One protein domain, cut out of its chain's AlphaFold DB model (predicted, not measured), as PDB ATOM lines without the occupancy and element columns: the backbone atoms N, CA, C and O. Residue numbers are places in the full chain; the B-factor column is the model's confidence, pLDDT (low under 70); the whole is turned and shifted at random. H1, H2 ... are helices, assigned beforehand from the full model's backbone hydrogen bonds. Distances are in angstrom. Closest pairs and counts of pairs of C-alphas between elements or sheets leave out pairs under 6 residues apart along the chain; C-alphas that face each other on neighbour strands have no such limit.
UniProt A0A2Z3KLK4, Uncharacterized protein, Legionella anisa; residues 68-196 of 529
ATOM      1  N   LEU A  68     -67.362 -83.564 125.412       81.94
ATOM      2  CA  LEU A  68     -67.304 -82.964 124.077       81.94
ATOM      3  C   LEU A  68     -66.901 -83.981 123.004       81.94
ATOM      4  O   LEU A  68     -67.498 -83.984 121.932       81.94
ATOM      5  N   ASP A  69     -65.935 -84.858 123.279       77.75
ATOM      6  CA  ASP A  69     -65.505 -85.894 122.330       77.75
ATOM      7  C   ASP A  69     -66.574 -86.977 122.155       77.75
ATOM      8  O   ASP A  69     -66.803 -87.440 121.041       77.75
ATOM      9  N   VAL A  70     -67.284 -87.344 123.227       76.38
ATOM     10  CA  VAL A  70     -68.441 -88.250 123.153       76.38
ATOM     11  C   VAL A  70     -69.562 -87.621 122.316       76.38
ATOM     12  O   VAL A  70     -70.133 -88.294 121.458       76.38
ATOM     13  N   PHE A  71     -69.851 -86.326 122.497       81.12
ATOM     14  CA  PHE A  71     -70.847 -85.618 121.687       81.12
ATOM     15  C   PHE A  71     -70.419 -85.483 120.216       81.12
ATOM     16  O   PHE A  71     -71.229 -85.740 119.327       81.12
ATOM     17  N   LYS A  72     -69.144 -85.169 119.943       81.75
ATOM     18  CA  LYS A  72     -68.573 -85.149 118.585       81.75
ATOM     19  C   LYS A  72     -68.662 -86.523 117.921       81.75
ATOM     20  O   LYS A  72     -69.260 -86.621 116.861       81.75
ATOM     21  N   LYS A  73     -68.240 -87.605 118.588       77.12
ATOM     22  CA  LYS A  73     -68.382 -88.973 118.052       77.12
ATOM     23  C   LYS A  73     -69.837 -89.380 117.806       77.12
ATOM     24  O   LYS A  73     -70.104 -90.147 116.883       77.12
ATOM     25  N   ARG A  74     -70.798 -88.880 118.596       77.69
ATOM     26  CA  ARG A  74     -72.229 -89.070 118.297       77.69
ATOM     27  C   ARG A  74     -72.686 -88.259 117.095       77.69
ATOM     28  O   ARG A  74     -73.467 -88.786 116.316       77.69
ATOM     29  N   LEU A  75     -72.194 -87.035 116.912       80.94
ATOM     30  CA  LEU A  75     -72.419 -86.259 115.694       80.94
ATOM     31  C   LEU A  75     -71.810 -86.956 114.463       80.94
ATOM     32  O   LEU A  75     -72.502 -87.082 113.456       80.94
ATOM     33  N   ASP A  76     -70.581 -87.473 114.551       78.12
ATOM     34  CA  ASP A  76     -69.906 -88.234 113.489       78.12
ATOM     35  C   ASP A  76     -70.718 -89.468 113.075       78.12
ATOM     36  O   ASP A  76     -70.938 -89.701 111.885       78.12
ATOM     37  N   ASN A  77     -71.260 -90.207 114.045       73.12
ATOM     38  CA  ASN A  77     -72.090 -91.394 113.814       73.12
ATOM     39  C   ASN A  77     -73.589 -91.092 113.659       73.12
ATOM     40  O   ASN A  77     -74.387 -92.010 113.486       73.12
ATOM     41  N   TRP A  78     -73.999 -89.819 113.682       78.12
ATOM     42  CA  TRP A  78     -75.411 -89.443 113.647       78.12
ATOM     43  C   TRP A  78     -76.039 -89.870 112.326       78.12
ATOM     44  O   TRP A  78     -75.627 -89.406 111.254       78.12
ATOM     45  N   GLN A  79     -77.021 -90.763 112.410       70.38
ATOM     46  CA  GLN A  79     -77.787 -91.225 111.262       70.38
ATOM     47  C   GLN A  79     -79.057 -90.385 111.095       70.38
ATOM     48  O   GLN A  79     -79.673 -89.987 112.085       70.38
ATOM     49  N   PRO A  80     -79.460 -90.087 109.852       63.94
ATOM     50  CA  PRO A  80     -80.728 -89.431 109.590       63.94
ATOM     51  C   PRO A  80     -81.895 -90.390 109.832       63.94
ATOM     52  O   PRO A  80     -81.853 -91.561 109.468       63.94
ATOM     53  N   ILE A  81     -82.979 -89.862 110.390       61.66
ATOM     54  CA  ILE A  81     -84.203 -90.624 110.692       61.66
ATOM     55  C   ILE A  81     -85.001 -90.898 109.419       61.66
ATOM     56  O   ILE A  81     -85.748 -91.870 109.325       61.66
ATOM     57  N   TYR A  82     -84.847 -90.021 108.429       52.88
ATOM     58  CA  TYR A  82     -85.491 -90.159 107.141       52.88
ATOM     59  C   TYR A  82     -84.554 -89.658 106.041       52.88
ATOM     60  O   TYR A  82     -84.107 -88.508 106.062       52.88
ATOM     61  N   VAL A  83     -84.260 -90.540 105.086       43.97
ATOM     62  CA  VAL A  83     -83.496 -90.228 103.875       43.97
ATOM     63  C   VAL A  83     -84.472 -90.198 102.713       43.97
ATOM     64  O   VAL A  83     -84.958 -91.235 102.268       43.97
ATOM     65  N   THR A  84     -84.758 -89.003 102.206       43.53
ATOM     66  CA  THR A  84     -85.420 -88.844 100.907       43.53
ATOM     67  C   THR A  84     -84.407 -88.350  99.879       43.53
ATOM     68  O   THR A  84     -83.432 -87.702 100.256       43.53
ATOM     69  N   PRO A  85     -84.647 -88.549  98.571       34.41
ATOM     70  CA  PRO A  85     -83.821 -87.946  97.519       34.41
ATOM     71  C   PRO A  85     -83.873 -86.402  97.459       34.41
ATOM     72  O   PRO A  85     -83.289 -85.820  96.551       34.41
ATOM     73  N   PHE A  86     -84.570 -85.730  98.387       34.56
ATOM     74  CA  PHE A  86     -84.733 -84.269  98.418       34.56
ATOM     75  C   PHE A  86     -84.303 -83.621  99.741       34.56
ATOM     76  O   PHE A  86     -83.902 -82.461  99.742       34.56
ATOM     77  N   GLU A  87     -84.387 -84.341 100.860       45.22
ATOM     78  CA  GLU A  87     -84.061 -83.841 102.197       45.22
ATOM     79  C   GLU A  87     -83.616 -84.994 103.111       45.22
ATOM     80  O   GLU A  87     -84.216 -86.077 103.113       45.22
ATOM     81  N   ILE A  88     -82.559 -84.741 103.886       53.06
ATOM     82  CA  ILE A  88     -81.992 -85.645 104.891       53.06
ATOM     83  C   ILE A  88     -82.346 -85.064 106.264       53.06
ATOM     84  O   ILE A  88     -81.849 -83.997 106.627       53.06
ATOM     85  N   GLN A  89     -83.214 -85.741 107.021       57.12
ATOM     86  CA  GLN A  89     -83.720 -85.209 108.288       57.12
ATOM     87  C   GLN A  89     -82.998 -85.808 109.502       57.12
ATOM     88  O   GLN A  89     -83.048 -87.013 109.750       57.12
ATOM     89  N   TYR A  90     -82.399 -84.929 110.304       62.78
ATOM     90  CA  TYR A  90     -81.723 -85.237 111.564       62.78
ATOM     91  C   TYR A  90     -82.480 -84.593 112.739       62.78
ATOM     92  O   TYR A  90     -82.640 -83.369 112.739       62.78
ATOM     93  N   GLN A  91     -82.930 -85.369 113.738       67.06
ATOM     94  CA  GLN A  91     -83.521 -84.820 114.974       67.06
ATOM     95  C   GLN A  91     -82.474 -84.773 116.095       67.06
ATOM     96  O   GLN A  91     -81.793 -85.758 116.382       67.06
ATOM     97  N   LEU A  92     -82.306 -83.580 116.675       68.38
ATOM     98  CA  LEU A  92     -81.228 -83.234 117.613       68.38
ATOM     99  C   LEU A  92     -81.324 -83.986 118.953       68.38
ATOM    100  O   LEU A  92     -80.320 -84.174 119.634       68.38
ATOM    101  N   ASP A  93     -82.523 -84.422 119.323       65.50
ATOM    102  CA  ASP A  93     -82.816 -85.155 120.550       65.50
ATOM    103  C   ASP A  93     -82.128 -86.528 120.612       65.50
ATOM    104  O   ASP A  93     -81.702 -86.933 121.693       65.50
ATOM    105  N   GLN A  94     -81.924 -87.192 119.469       68.69
ATOM    106  CA  GLN A  94     -81.211 -88.473 119.375       68.69
ATOM    107  C   GLN A  94     -79.747 -88.413 119.832       68.69
ATOM    108  O   GLN A  94     -79.175 -89.434 120.209       68.69
ATOM    109  N   LEU A  95     -79.129 -87.228 119.832       69.94
ATOM    110  CA  LEU A  95     -77.769 -87.053 120.349       69.94
ATOM    111  C   LEU A  95     -77.724 -87.161 121.884       69.94
ATOM    112  O   LEU A  95     -76.679 -87.509 122.440       69.94
ATOM    113  N   PHE A  96     -78.846 -86.913 122.570       69.62
ATOM    114  CA  PHE A  96     -78.943 -86.830 124.027       69.62
ATOM    115  C   PHE A  96     -79.628 -88.056 124.647       69.62
ATOM    116  O   PHE A  96     -80.759 -88.414 124.317       69.62
ATOM    117  N   ASN A  97     -78.995 -88.656 125.654       63.75
ATOM    118  CA  ASN A  97     -79.578 -89.754 126.432       63.75
ATOM    119  C   ASN A  97     -79.253 -89.600 127.926       63.75
ATOM    120  O   ASN A  97     -78.719 -88.576 128.341       63.75
ATOM    121  N   HIS A  98     -79.589 -90.601 128.745       56.25
ATOM    122  CA  HIS A  98     -79.363 -90.567 130.198       56.25
ATOM    123  C   HIS A  98     -77.882 -90.413 130.612       56.25
ATOM    124  O   HIS A  98     -77.618 -90.102 131.767       56.25
ATOM    125  N   TYR A  99     -76.934 -90.602 129.684       56.31
ATOM    126  CA  TYR A  99     -75.484 -90.517 129.913       56.31
ATOM    127  C   TYR A  99     -74.818 -89.305 129.244       56.31
ATOM    128  O   TYR A  99     -73.611 -89.117 129.370       56.31
ATOM    129  N   LEU A 100     -75.583 -88.522 128.480       66.50
ATOM    130  CA  LEU A 100     -75.122 -87.315 127.801       66.50
ATOM    131  C   LEU A 100     -76.299 -86.347 127.737       66.50
ATOM    132  O   LEU A 100     -77.101 -86.388 126.796       66.50
ATOM    133  N   THR A 101     -76.439 -85.528 128.774       69.94
ATOM    134  CA  THR A 101     -77.496 -84.521 128.866       69.94
ATOM    135  C   THR A 101     -77.033 -83.181 128.296       69.94
ATOM    136  O   THR A 101     -75.844 -82.924 128.098       69.94
ATOM    137  N   LEU A 102     -77.991 -82.280 128.057       73.38
ATOM    138  CA  LEU A 102     -77.697 -80.894 127.694       73.38
ATOM    139  C   LEU A 102     -76.875 -80.179 128.783       73.38
ATOM    140  O   LEU A 102     -76.040 -79.337 128.464       73.38
ATOM    141  N   THR A 103     -77.088 -80.534 130.054       73.44
ATOM    142  CA  THR A 103     -76.361 -79.977 131.201       73.44
ATOM    143  C   THR A 103     -74.898 -80.412 131.203       73.44
ATOM    144  O   THR A 103     -74.033 -79.564 131.404       73.44
ATOM    145  N   ASP A 104     -74.616 -81.687 130.913       72.44
ATOM    146  CA  ASP A 104     -73.244 -82.216 130.827       72.44
ATOM    147  C   ASP A 104     -72.490 -81.606 129.641       72.44
ATOM    148  O   ASP A 104     -71.318 -81.238 129.742       72.44
ATOM    149  N   LEU A 105     -73.183 -81.452 128.508       80.06
ATOM    150  CA  LEU A 105     -72.623 -80.796 127.333       80.06
ATOM    151  C   LEU A 105     -72.299 -79.325 127.627       80.06
ATOM    152  O   LEU A 105     -71.208 -78.862 127.313       80.06
ATOM    153  N   LYS A 106     -73.220 -78.604 128.276       83.75
ATOM    154  CA  LYS A 106     -73.043 -77.200 128.666       83.75
ATOM    155  C   LYS A 106     -71.909 -77.005 129.669       83.75
ATOM    156  O   LYS A 106     -71.120 -76.082 129.500       83.75
ATOM    157  N   SER A 107     -71.821 -77.851 130.696       80.25
ATOM    158  CA  SER A 107     -70.780 -77.751 131.726       80.25
ATOM    159  C   SER A 107     -69.378 -78.032 131.187       80.25
ATOM    160  O   SER A 107     -68.414 -77.580 131.795       80.25
ATOM    161  N   SER A 108     -69.275 -78.719 130.046       83.50
ATOM    162  CA  SER A 108     -68.015 -79.079 129.388       83.50
ATOM    163  C   SER A 108     -67.567 -78.091 128.302       83.50
ATOM    164  O   SER A 108     -66.497 -78.273 127.731       83.50
ATOM    165  N   ILE A 109     -68.363 -77.061 127.984       87.88
ATOM    166  CA  ILE A 109     -67.968 -75.982 127.065       87.88
ATOM    167  C   ILE A 109     -67.389 -74.835 127.896       87.88
ATOM    168  O   ILE A 109     -68.106 -74.188 128.662       87.88
ATOM    169  N   HIS A 110     -66.098 -74.555 127.724       86.94
ATOM    170  CA  HIS A 110     -65.373 -73.545 128.497       86.94
ATOM    171  C   HIS A 110     -64.920 -72.344 127.660       86.94
ATOM    172  O   HIS A 110     -64.613 -71.284 128.205       86.94
ATOM    173  N   THR A 111     -64.882 -72.490 126.337       88.81
ATOM    174  CA  THR A 111     -64.344 -71.501 125.405       88.81
ATOM    175  C   THR A 111     -65.255 -71.289 124.201       88.81
ATOM    176  O   THR A 111     -65.957 -72.195 123.744       88.81
ATOM    177  N   LEU A 112     -65.183 -70.087 123.620       86.94
ATOM    178  CA  LEU A 112     -65.839 -69.786 122.346       86.94
ATOM    179  C   LEU A 112     -65.434 -70.785 121.255       86.94
ATOM    180  O   LEU A 112     -66.281 -71.191 120.468       86.94
ATOM    181  N   LYS A 113     -64.163 -71.212 121.248       88.31
ATOM    182  CA  LYS A 113     -63.635 -72.171 120.278       88.31
ATOM    183  C   LYS A 113     -64.353 -73.520 120.356       88.31
ATOM    184  O   LYS A 113     -64.779 -74.026 119.329       88.31
ATOM    185  N   GLU A 114     -64.537 -74.086 121.547       87.50
ATOM    186  CA  GLU A 114     -65.252 -75.365 121.702       87.50
ATOM    187  C   GLU A 114     -66.704 -75.261 121.223       87.50
ATOM    188  O   GLU A 114     -67.195 -76.171 120.555       87.50
ATOM    189  N   MET A 115     -67.367 -74.128 121.491       90.31
ATOM    190  CA  MET A 115     -68.703 -73.845 120.963       90.31
ATOM    191  C   MET A 115     -68.696 -73.739 119.428       90.31
ATOM    192  O   MET A 115     -69.559 -74.321 118.774       90.31
ATOM    193  N   THR A 116     -67.733 -73.032 118.826       87.94
ATOM    194  CA  THR A 116     -67.651 -72.911 117.361       87.94
ATOM    195  C   THR A 116     -67.283 -74.230 116.687       87.94
ATOM    196  O   THR A 116     -67.896 -74.565 115.679       87.94
ATOM    197  N   ASP A 117     -66.347 -75.005 117.239       85.38
ATOM    198  CA  ASP A 117     -65.944 -76.327 116.737       85.38
ATOM    199  C   ASP A 117     -67.128 -77.312 116.769       85.38
ATOM    200  O   ASP A 117     -67.310 -78.118 115.859       85.38
ATOM    201  N   LEU A 118     -67.971 -77.224 117.803       88.12
ATOM    202  CA  LEU A 118     -69.198 -78.005 117.925       88.12
ATOM    203  C   LEU A 118     -70.274 -77.543 116.929       88.12
ATOM    204  O   LEU A 118     -70.857 -78.377 116.245       88.12
ATOM    205  N   LEU A 119     -70.524 -76.235 116.796       87.12
ATOM    206  CA  LEU A 119     -71.548 -75.698 115.886       87.12
ATOM    207  C   LEU A 119     -71.150 -75.768 114.401       87.12
ATOM    208  O   LEU A 119     -72.027 -75.801 113.544       87.12
ATOM    209  N   THR A 120     -69.861 -75.804 114.065       86.06
ATOM    210  CA  THR A 120     -69.389 -75.927 112.669       86.06
ATOM    211  C   THR A 120     -69.471 -77.347 112.114       86.06
ATOM    212  O   THR A 120     -69.278 -77.527 110.911       86.06
ATOM    213  N   HIS A 121     -69.807 -78.341 112.944       84.69
ATOM    214  CA  HIS A 121     -69.858 -79.745 112.550       84.69
ATOM    215  C   HIS A 121     -70.693 -79.971 111.267       84.69
ATOM    216  O   HIS A 121     -71.833 -79.496 111.185       84.69
ATOM    217  N   PRO A 122     -70.191 -80.723 110.264       79.38
ATOM    218  CA  PRO A 122     -70.809 -80.801 108.936       79.38
ATOM    219  C   PRO A 122     -72.227 -81.390 108.944       79.38
ATOM    220  O   PRO A 122     -73.068 -80.971 108.154       79.38
ATOM    221  N   LYS A 123     -72.525 -82.317 109.867       76.25
ATOM    222  CA  LYS A 123     -73.876 -82.893 110.033       76.25
ATOM    223  C   LYS A 123     -74.877 -81.972 110.755       76.25
ATOM    224  O   LYS A 123     -76.073 -82.255 110.749       76.25
ATOM    225  N   LEU A 124     -74.441 -80.862 111.361       77.75
ATOM    226  CA  LEU A 124     -75.360 -79.863 111.912       77.75
ATOM    227  C   LEU A 124     -75.785 -78.884 110.813       77.75
ATOM    228  O   LEU A 124     -75.018 -78.007 110.412       77.75
ATOM    229  N   SER A 125     -77.042 -78.990 110.376       76.06
ATOM    230  CA  SER A 125     -77.709 -77.957 109.574       76.06
ATOM    231  C   SER A 125     -77.835 -76.643 110.355       76.06
ATOM    232  O   SER A 125     -77.856 -76.651 111.584       76.06
ATOM    233  N   VAL A 126     -77.996 -75.508 109.666       74.12
ATOM    234  CA  VAL A 126     -78.180 -74.179 110.297       74.12
ATOM    235  C   VAL A 126     -79.306 -74.187 111.343       74.12
ATOM    236  O   VAL A 126     -79.142 -73.645 112.432       74.12
ATOM    237  N   ALA A 127     -80.417 -74.878 111.062       71.44
ATOM    238  CA  ALA A 127     -81.513 -75.049 112.015       71.44
ATOM    239  C   ALA A 127     -81.090 -75.842 113.266       71.44
ATOM    240  O   ALA A 127     -81.423 -75.451 114.382       71.44
ATOM    241  N   ASN A 128     -80.313 -76.918 113.101       76.19
ATOM    242  CA  ASN A 128     -79.809 -77.714 114.221       76.19
ATOM    243  C   ASN A 128     -78.750 -76.951 115.036       76.19
ATOM    244  O   ASN A 128     -78.772 -77.037 116.261       76.19
ATOM    245  N   ARG A 129     -77.895 -76.138 114.396       81.75
ATOM    246  CA  ARG A 129     -76.955 -75.216 115.071       81.75
ATOM    247  C   ARG A 129     -77.701 -74.195 115.920       81.75
ATOM    248  O   ARG A 129     -77.390 -74.037 117.097       81.75
ATOM    249  N   TYR A 130     -78.714 -73.556 115.337       76.88
ATOM    250  CA  TYR A 130     -79.593 -72.624 116.033       76.88
ATOM    251  C   TYR A 130     -80.253 -73.280 117.248       76.88
ATOM    252  O   TYR A 130     -80.128 -72.760 118.352       76.88
ATOM    253  N   MET A 131     -80.908 -74.434 117.079       74.62
ATOM    254  CA  MET A 131     -81.599 -75.117 118.178       74.62
ATOM    255  C   MET A 131     -80.638 -75.563 119.286       74.62
ATOM    256  O   MET A 131     -80.933 -75.355 120.460       74.62
ATOM    257  N   LEU A 132     -79.480 -76.124 118.924       82.69
ATOM    258  CA  LEU A 132     -78.467 -76.593 119.871       82.69
ATOM    259  C   LEU A 132     -77.869 -75.442 120.681       82.69
ATOM    260  O   LEU A 132     -77.849 -75.497 121.910       82.69
ATOM    261  N   PHE A 133     -77.449 -74.373 120.004       85.06
ATOM    262  CA  PHE A 133     -76.948 -73.177 120.669       85.06
ATOM    263  C   PHE A 133     -78.012 -72.570 121.586       85.06
ATOM    264  O   PHE A 133     -77.751 -72.318 122.761       85.06
ATOM    265  N   HIS A 134     -79.239 -72.414 121.085       76.81
ATOM    266  CA  HIS A 134     -80.330 -71.825 121.851       76.81
ATOM    267  C   HIS A 134     -80.705 -72.649 123.096       76.81
ATOM    268  O   HIS A 134     -81.103 -72.078 124.112       76.81
ATOM    269  N   ALA A 135     -80.567 -73.974 123.038       75.12
ATOM    270  CA  ALA A 135     -80.769 -74.851 124.183       75.12
ATOM    271  C   ALA A 135     -79.675 -74.657 125.247       75.12
ATOM    272  O   ALA A 135     -79.990 -74.486 126.422       75.12
ATOM    273  N   LEU A 136     -78.399 -74.623 124.841       82.38
ATOM    274  CA  LEU A 136     -77.256 -74.452 125.749       82.38
ATOM    275  C   LEU A 136     -77.302 -73.107 126.499       82.38
ATOM    276  O   LEU A 136     -77.006 -73.043 127.692       82.38
ATOM    277  N   VAL A 137     -77.715 -72.031 125.827       82.25
ATOM    278  CA  VAL A 137     -77.751 -70.673 126.410       82.25
ATOM    279  C   VAL A 137     -79.038 -70.354 127.174       82.25
ATOM    280  O   VAL A 137     -79.149 -69.269 127.742       82.25
ATOM    281  N   ALA A 138     -80.013 -71.262 127.199       75.81
ATOM    282  CA  ALA A 138     -81.242 -71.098 127.964       75.81
ATOM    283  C   ALA A 138     -81.100 -71.650 129.392       75.81
ATOM    284  O   ALA A 138     -80.416 -72.645 129.640       75.81
ATOM    285  N   VAL A 139     -81.801 -71.018 130.333       69.06
ATOM    286  CA  VAL A 139     -82.051 -71.553 131.675       69.06
ATOM    287  C   VAL A 139     -83.551 -71.563 131.916       69.06
ATOM    288  O   VAL A 139     -84.225 -70.543 131.760       69.06
ATOM    289  N   PHE A 140     -84.068 -72.716 132.326       64.88
ATOM    290  CA  PHE A 140     -85.445 -72.859 132.778       64.88
ATOM    291  C   PHE A 140     -85.493 -72.631 134.294       64.88
ATOM    292  O   PHE A 140     -84.773 -73.312 135.030       64.88
ATOM    293  N   PRO A 141     -86.302 -71.678 134.794       57.88
ATOM    294  CA  PRO A 141     -86.585 -71.582 136.220       57.88
ATOM    295  C   PRO A 141     -87.100 -72.919 136.768       57.88
ATOM    296  O   PRO A 141     -87.903 -73.585 136.122       57.88
ATOM    297  N   ARG A 142     -86.690 -73.299 137.982       50.38
ATOM    298  CA  ARG A 142     -87.336 -74.410 138.695       50.38
ATOM    299  C   ARG A 142     -88.714 -73.945 139.165       50.38
ATOM    300  O   ARG A 142     -88.795 -73.192 140.134       50.38
ATOM    301  N   THR A 143     -89.781 -74.358 138.487       48.66
ATOM    302  CA  THR A 143     -91.153 -74.176 138.977       48.66
ATOM    303  C   THR A 143     -91.550 -75.332 139.887       48.66
ATOM    304  O   THR A 143     -91.254 -76.491 139.622       48.66
ATOM    305  N   SER A 144     -92.261 -75.011 140.966       38.00
ATOM    306  CA  SER A 144     -92.937 -75.985 141.834       38.00
ATOM    307  C   SER A 144     -94.311 -76.411 141.295       38.00
ATOM    308  O   SER A 144     -95.071 -77.060 142.006       38.00
ATOM    309  N   ASP A 145     -94.659 -75.984 140.080       41.78
ATOM    310  CA  ASP A 145     -95.994 -76.100 139.501       41.78
ATOM    311  C   ASP A 145     -95.883 -76.655 138.076       41.78
ATOM    312  O   ASP A 145     -95.356 -76.003 137.172       41.78
ATOM    313  N   PHE A 146     -96.351 -77.892 137.896       46.28
ATOM    314  CA  PHE A 146     -96.215 -78.663 136.655       46.28
ATOM    315  C   PHE A 146     -97.016 -78.086 135.479       46.28
ATOM    316  O   PHE A 146     -96.795 -78.486 134.339       46.28
ATOM    317  N   ASN A 147     -97.952 -77.171 135.747       42.66
ATOM    318  CA  ASN A 147     -98.854 -76.628 134.733       42.66
ATOM    319  C   ASN A 147     -98.295 -75.390 134.021       42.66
ATOM    320  O   ASN A 147     -98.742 -75.079 132.922       42.66
ATOM    321  N   ILE A 148     -97.320 -74.698 134.620       45.81
ATOM    322  CA  ILE A 148     -96.748 -73.465 134.069       45.81
ATOM    323  C   ILE A 148     -95.318 -73.753 133.628       45.81
ATOM    324  O   ILE A 148     -94.405 -73.817 134.452       45.81
ATOM    325  N   LEU A 149     -95.118 -73.877 132.315       49.41
ATOM    326  CA  LEU A 149     -93.788 -73.935 131.712       49.41
ATOM    327  C   LEU A 149     -93.144 -72.538 131.811       49.41
ATOM    328  O   LEU A 149     -93.581 -71.614 131.109       49.41
ATOM    329  N   PRO A 150     -92.136 -72.338 132.679       55.56
ATOM    330  CA  PRO A 150     -91.584 -71.014 132.899       55.56
ATOM    331  C   PRO A 150     -90.814 -70.561 131.661       55.56
ATOM    332  O   PRO A 150     -90.062 -71.321 131.049       55.56
ATOM    333  N   GLU A 151     -91.005 -69.299 131.288       57.72
ATOM    334  CA  GLU A 151     -90.315 -68.710 130.145       57.72
ATOM    335  C   GLU A 151     -88.795 -68.705 130.402       57.72
ATOM    336  O   GLU A 151     -88.361 -68.148 131.418       57.72
ATOM    337  N   PRO A 152     -87.974 -69.312 129.525       65.81
ATOM    338  CA  PRO A 152     -86.536 -69.369 129.731       65.81
ATOM    339  C   PRO A 152     -85.899 -67.983 129.670       65.81
ATOM    340  O   PRO A 152     -86.255 -67.140 128.839       65.81
ATOM    341  N   PHE A 153     -84.901 -67.785 130.523       71.69
ATOM    342  CA  PHE A 153     -83.995 -66.643 130.471       71.69
ATOM    343  C   PHE A 153     -82.652 -67.059 129.861       71.69
ATOM    344  O   PHE A 153     -82.371 -68.253 129.722       71.69
ATOM    345  N   CYS A 154     -81.837 -66.084 129.457       79.19
ATOM    346  CA  CYS A 154     -80.503 -66.371 128.954       79.19
ATOM    347  C   CYS A 154     -79.533 -66.590 130.117       79.19
ATOM    348  O   CYS A 154     -79.570 -65.872 131.118       79.19
ATOM    349  N   ASP A 155     -78.660 -67.586 129.991       82.31
ATOM    350  CA  ASP A 155     -77.572 -67.801 130.933       82.31
ATOM    351  C   ASP A 155     -76.463 -66.770 130.699       82.31
ATOM    352  O   ASP A 155     -75.457 -67.052 130.051       82.31
ATOM    353  N   ASP A 156     -76.649 -65.560 131.223       81.50
ATOM    354  CA  ASP A 156     -75.685 -64.469 131.058       81.50
ATOM    355  C   ASP A 156     -74.281 -64.824 131.583       81.50
ATOM    356  O   ASP A 156     -73.308 -64.285 131.070       81.50
ATOM    357  N   LYS A 157     -74.134 -65.775 132.523       81.94
ATOM    358  CA  LYS A 157     -72.816 -66.241 133.000       81.94
ATOM    359  C   LYS A 157     -72.132 -67.157 131.988       81.94
ATOM    360  O   LYS A 157     -70.941 -67.006 131.721       81.94
ATOM    361  N   PHE A 158     -72.876 -68.100 131.415       84.50
ATOM    362  CA  PHE A 158     -72.379 -68.938 130.322       84.50
ATOM    363  C   PHE A 158     -72.110 -68.104 129.062       84.50
ATOM    364  O   PHE A 158     -71.120 -68.321 128.373       84.50
ATOM    365  N   MET A 159     -72.934 -67.094 128.787       85.69
ATOM    366  CA  MET A 159     -72.714 -66.181 127.666       85.69
ATOM    367  C   MET A 159     -71.522 -65.255 127.890       85.69
ATOM    368  O   MET A 159     -70.737 -65.075 126.965       85.69
ATOM    369  N   GLU A 160     -71.322 -64.745 129.105       86.50
ATOM    370  CA  GLU A 160     -70.116 -64.003 129.475       86.50
ATOM    371  C   GLU A 160     -68.854 -64.860 129.341       86.50
ATOM    372  O   GLU A 160     -67.814 -64.335 128.955       86.50
ATOM    373  N   LEU A 161     -68.907 -66.169 129.611       87.75
ATOM    374  CA  LEU A 161     -67.765 -67.068 129.409       87.75
ATOM    375  C   LEU A 161     -67.300 -67.085 127.940       87.75
ATOM    376  O   LEU A 161     -66.097 -67.030 127.683       87.75
ATOM    377  N   LEU A 162     -68.249 -67.107 126.998       87.56
ATOM    378  CA  LEU A 162     -68.001 -67.325 125.569       87.56
ATOM    379  C   LEU A 162     -67.882 -66.034 124.744       87.56
ATOM    380  O   LEU A 162     -67.103 -65.985 123.799       87.56
ATOM    381  N   ILE A 163     -68.658 -65.001 125.064       87.69
ATOM    382  CA  ILE A 163     -68.808 -63.790 124.250       87.69
ATOM    383  C   ILE A 163     -68.336 -62.596 125.069       87.69
ATOM    384  O   ILE A 163     -69.028 -62.151 125.975       87.69
ATOM    385  N   LYS A 164     -67.170 -62.043 124.734       87.38
ATOM    386  CA  LYS A 164     -66.586 -60.871 125.405       87.38
ATOM    387  C   LYS A 164     -66.869 -59.568 124.661       87.38
ATOM    388  O   LYS A 164     -66.763 -58.489 125.242       87.38
ATOM    389  N   ASN A 165     -67.179 -59.642 123.368       85.12
ATOM    390  CA  ASN A 165     -67.341 -58.482 122.494       85.12
ATOM    391  C   ASN A 165     -68.323 -58.756 121.324       85.12
ATOM    392  O   ASN A 165     -68.848 -59.859 121.166       85.12
ATOM    393  N   LEU A 166     -68.583 -57.742 120.484       82.25
ATOM    394  CA  LEU A 166     -69.509 -57.867 119.347       82.25
ATOM    395  C   LEU A 166     -68.992 -58.802 118.232       82.25
ATOM    396  O   LEU A 166     -69.800 -59.404 117.532       82.25
ATOM    397  N   TYR A 167     -67.678 -58.936 118.045       84.75
ATOM    398  CA  TYR A 167     -67.102 -59.855 117.058       84.75
ATOM    399  C   TYR A 167     -67.354 -61.321 117.446       84.75
ATOM    400  O   TYR A 167     -67.776 -62.109 116.598       84.75
ATOM    401  N   ASP A 168     -67.212 -61.667 118.727       84.75
ATOM    402  CA  ASP A 168     -67.541 -62.999 119.253       84.75
ATOM    403  C   ASP A 168     -69.032 -63.318 119.034       84.75
ATOM    404  O   ASP A 168     -69.393 -64.390 118.541       84.75
ATOM    405  N   LEU A 169     -69.905 -62.344 119.321       84.62
ATOM    406  CA  LEU A 169     -71.346 -62.459 119.090       84.62
ATOM    407  C   LEU A 169     -71.669 -62.637 117.602       84.62
ATOM    408  O   LEU A 169     -72.424 -63.536 117.249       84.62
ATOM    409  N   ASN A 170     -71.072 -61.831 116.723       81.38
ATOM    410  CA  ASN A 170     -71.252 -61.955 115.276       81.38
ATOM    411  C   ASN A 170     -70.744 -63.301 114.741       81.38
ATOM    412  O   ASN A 170     -71.369 -63.867 113.848       81.38
ATOM    413  N   THR A 171     -69.655 -63.837 115.298       83.69
ATOM    414  CA  THR A 171     -69.122 -65.162 114.942       83.69
ATOM    415  C   THR A 171     -70.166 -66.246 115.201       83.69
ATOM    416  O   THR A 171     -70.474 -67.033 114.308       83.69
ATOM    417  N   ILE A 172     -70.784 -66.239 116.384       84.62
ATOM    418  CA  ILE A 172     -71.860 -67.175 116.726       84.62
ATOM    419  C   ILE A 172     -73.116 -66.941 115.882       84.62
ATOM    420  O   ILE A 172     -73.678 -67.905 115.364       84.62
ATOM    421  N   LEU A 173     -73.541 -65.683 115.701       80.94
ATOM    422  CA  LEU A 173     -74.700 -65.342 114.871       80.94
ATOM    423  C   LEU A 173     -74.537 -65.909 113.456       80.94
ATOM    424  O   LEU A 173     -75.400 -66.650 113.004       80.94
ATOM    425  N   ASN A 174     -73.401 -65.666 112.800       80.12
ATOM    426  CA  ASN A 174     -73.126 -66.180 111.455       80.12
ATOM    427  C   ASN A 174     -73.207 -67.717 111.372       80.12
ATOM    428  O   ASN A 174     -73.684 -68.247 110.373       80.12
ATOM    429  N   LEU A 175     -72.793 -68.444 112.419       79.00
ATOM    430  CA  LEU A 175     -72.865 -69.912 112.451       79.00
ATOM    431  C   LEU A 175     -74.289 -70.454 112.623       79.00
ATOM    432  O   LEU A 175     -74.603 -71.511 112.069       79.00
ATOM    433  N   ILE A 176     -75.141 -69.757 113.383       73.44
ATOM    434  CA  ILE A 176     -76.534 -70.164 113.642       73.44
ATOM    435  C   ILE A 176     -77.547 -69.524 112.678       73.44
ATOM    436  O   ILE A 176     -78.712 -69.919 112.668       73.44
ATOM    437  N   THR A 177     -77.130 -68.555 111.857       66.56
ATOM    438  CA  THR A 177     -77.978 -67.874 110.867       66.56
ATOM    439  C   THR A 177     -77.256 -67.662 109.536       66.56
ATOM    440  O   THR A 177     -76.759 -66.570 109.250       66.56
ATOM    441  N   ASP A 178     -77.247 -68.680 108.681       53.56
ATOM    442  CA  ASP A 178     -76.766 -68.503 107.310       53.56
ATOM    443  C   ASP A 178     -77.827 -67.825 106.412       53.56
ATOM    444  O   ASP A 178     -79.045 -67.943 106.613       53.56
ATOM    445  N   LEU A 179     -77.369 -67.066 105.416       38.44
ATOM    446  CA  LEU A 179     -78.236 -66.354 104.475       38.44
ATOM    447  C   LEU A 179     -78.832 -67.334 103.444       38.44
ATOM    448  O   LEU A 179     -78.138 -68.237 102.989       38.44
ATOM    449  N   PRO A 180     -80.107 -67.165 103.025       41.31
ATOM    450  CA  PRO A 180     -80.889 -65.924 103.064       41.31
ATOM    451  C   PRO A 180     -81.994 -65.871 104.147       41.31
ATOM    452  O   PRO A 180     -82.981 -65.147 103.994       41.31
ATOM    453  N   GLY A 181     -81.856 -66.595 105.263       46.38
ATOM    454  CA  GLY A 181     -82.883 -66.711 106.311       46.38
ATOM    455  C   GLY A 181     -82.919 -65.584 107.360       46.38
ATOM    456  O   GLY A 181     -82.765 -65.860 108.548       46.38
ATOM    457  N   LYS A 182     -83.192 -64.323 106.978       51.66
ATOM    458  CA  LYS A 182     -83.192 -63.150 107.904       51.66
ATOM    459  C   LYS A 182     -84.125 -63.253 109.132       51.66
ATOM    460  O   LYS A 182     -84.009 -62.451 110.062       51.66
ATOM    461  N   HIS A 183     -85.053 -64.206 109.147       54.84
ATOM    462  CA  HIS A 183     -86.021 -64.389 110.228       54.84
ATOM    463  C   HIS A 183     -85.378 -64.873 111.535       54.84
ATOM    464  O   HIS A 183     -85.620 -64.257 112.567       54.84
ATOM    465  N   TYR A 184     -84.496 -65.880 111.498       52.59
ATOM    466  CA  TYR A 184     -83.884 -66.438 112.716       52.59
ATOM    467  C   TYR A 184     -82.959 -65.444 113.433       52.59
ATOM    468  O   TYR A 184     -82.969 -65.380 114.661       52.59
ATOM    469  N   VAL A 185     -82.247 -64.593 112.677       62.88
ATOM    470  CA  VAL A 185     -81.469 -63.459 113.226       62.88
ATOM    471  C   VAL A 185     -82.378 -62.534 114.030       62.88
ATOM    472  O   VAL A 185     -82.046 -62.111 115.132       62.88
ATOM    473  N   THR A 186     -83.539 -62.211 113.459       63.12
ATOM    474  CA  THR A 186     -84.469 -61.238 114.031       63.12
ATOM    475  C   THR A 186     -85.159 -61.807 115.271       63.12
ATOM    476  O   THR A 186     -85.216 -61.116 116.284       63.12
ATOM    477  N   GLU A 187     -85.614 -63.064 115.222       65.44
ATOM    478  CA  GLU A 187     -86.195 -63.776 116.370       65.44
ATOM    479  C   GLU A 187     -85.166 -63.890 117.519       65.44
ATOM    480  O   GLU A 187     -85.477 -63.554 118.662       65.44
ATOM    481  N   PHE A 188     -83.906 -64.244 117.228       67.94
ATOM    482  CA  PHE A 188     -82.866 -64.385 118.256       67.94
ATOM    483  C   PHE A 188     -82.393 -63.057 118.861       67.94
ATOM    484  O   PHE A 188     -82.236 -62.959 120.074       67.94
ATOM    485  N   LEU A 189     -82.211 -62.005 118.055       69.75
ATOM    486  CA  LEU A 189     -81.858 -60.678 118.576       69.75
ATOM    487  C   LEU A 189     -83.000 -60.053 119.395       69.75
ATOM    488  O   LEU A 189     -82.735 -59.318 120.346       69.75
ATOM    489  N   GLN A 190     -84.262 -60.356 119.066       72.06
ATOM    490  CA  GLN A 190     -85.407 -59.991 119.907       72.06
ATOM    491  C   GLN A 190     -85.389 -60.750 121.240       72.06
ATOM    492  O   GLN A 190     -85.613 -60.131 122.282       72.06
ATOM    493  N   TRP A 191     -85.071 -62.050 121.225       73.06
ATOM    494  CA  TRP A 191     -84.927 -62.846 122.445       73.06
ATOM    495  C   TRP A 191     -83.769 -62.352 123.325       73.06
ATOM    496  O   TRP A 191     -83.987 -62.111 124.510       73.06
ATOM    497  N   ILE A 192     -82.588 -62.079 122.754       75.88
ATOM    498  CA  ILE A 192     -81.453 -61.458 123.463       75.88
ATOM    499  C   ILE A 192     -81.880 -60.157 124.149       75.88
ATOM    500  O   ILE A 192     -81.690 -60.012 125.354       75.88
ATOM    501  N   ASN A 193     -82.513 -59.237 123.418       74.31
ATOM    502  CA  ASN A 193     -82.952 -57.950 123.964       74.31
ATOM    503  C   ASN A 193     -83.964 -58.111 125.119       74.31
ATOM    504  O   ASN A 193     -83.990 -57.307 126.047       74.31
ATOM    505  N   ALA A 194     -84.787 -59.165 125.085       70.06
ATOM    506  CA  ALA A 194     -85.766 -59.456 126.129       70.06
ATOM    507  C   ALA A 194     -85.209 -60.262 127.321       70.06
ATOM    508  O   ALA A 194     -85.808 -60.209 128.397       70.06
ATOM    509  N   LYS A 195     -84.131 -61.045 127.139       76.31
ATOM    510  CA  LYS A 195     -83.708 -62.112 128.076       76.31
ATOM    511  C   LYS A 195     -82.225 -62.129 128.458       76.31
ATOM    512  O   LYS A 195     -81.884 -62.907 129.345       76.31
ATOM    513  N   SER A 196     -81.378 -61.306 127.838       81.56
ATOM    514  CA  SER A 196     -79.943 -61.193 128.139       81.56
ATOM    515  C   SER A 196     -79.508 -59.726 128.292       81.56
ATOM    516  O   SER A 196     -79.082 -59.088 127.321       81.56
TER     517      SER A 196
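AT A GLANCE: This is residues 68 to 196 of the 529 residues of an uncharacterized protein of Legionella anisa (UniProt A0A2Z3KLK4). Short helices with few contacts between them are set round H5, which lies in the middle: H4 and H7 run side by side past one side of it, H2 and H3 lie on another, and H8 is on a third. H1 and H6 lie at the rim, apart from H5; two long loops, residues 77 to 91 and 137 to 155, reach away from the body, and residues 143 to 148 stick out. The printed part has 129 residues with eight named helices, H1 to H8 in order, and no named strand; its class is all helix. It is compact, with a radius of gyration of the C-alphas of 15.4 A and spans of 40 by 36 by 28 A.

HOW THE PARTS SIT: Start at H1, residues 68 to 76, which only just touches H2, residues 92 to 95, with 3 pairs of C-alphas within 8 A; the closest are Arg 74 and Leu 95, 6.2 A. Next, H3, residues 102 to 107, touches H5, residues 126 to 136, at a steep tilt of 67 degrees, closest at C-alphas 106 and 136, 5.8 A. Look at H4, residues 112 to 119: it touches H7, residues 166 to 176, at a shallow tilt of 12 degrees, the same way, with C-alphas 119 and 175 closest at 6.9 A. H5 touches H7 at C-alphas 130 and 176, 4.6 A. H6, residues 156 to 162, is close to but not clearly touching H4, and H8, residues 182 to 195, is near H5. Each O i to N i+4 pair is within hydrogen-bond range in the helices but H2, too short for one.

IN THESE COORDINATES: Find C-alpha 68 at (-67.304, -82.964, 124.077), where H1 begins; H5 is 15.5 A long, H7 15.3 A. H8, 20.2 A, ends at C-alpha 195, (-83.708, -62.112, 128.076).

THE WHOLE: The C-alphas of Pro 85 and Ser 144 are the farthest apart, 46.8 A. The printed part has no cut; the links H1 to H2 and H5 to H6 are long. The pLDDT is under 70 in residues 80 to 101, 139 to 152 and 177 to 189.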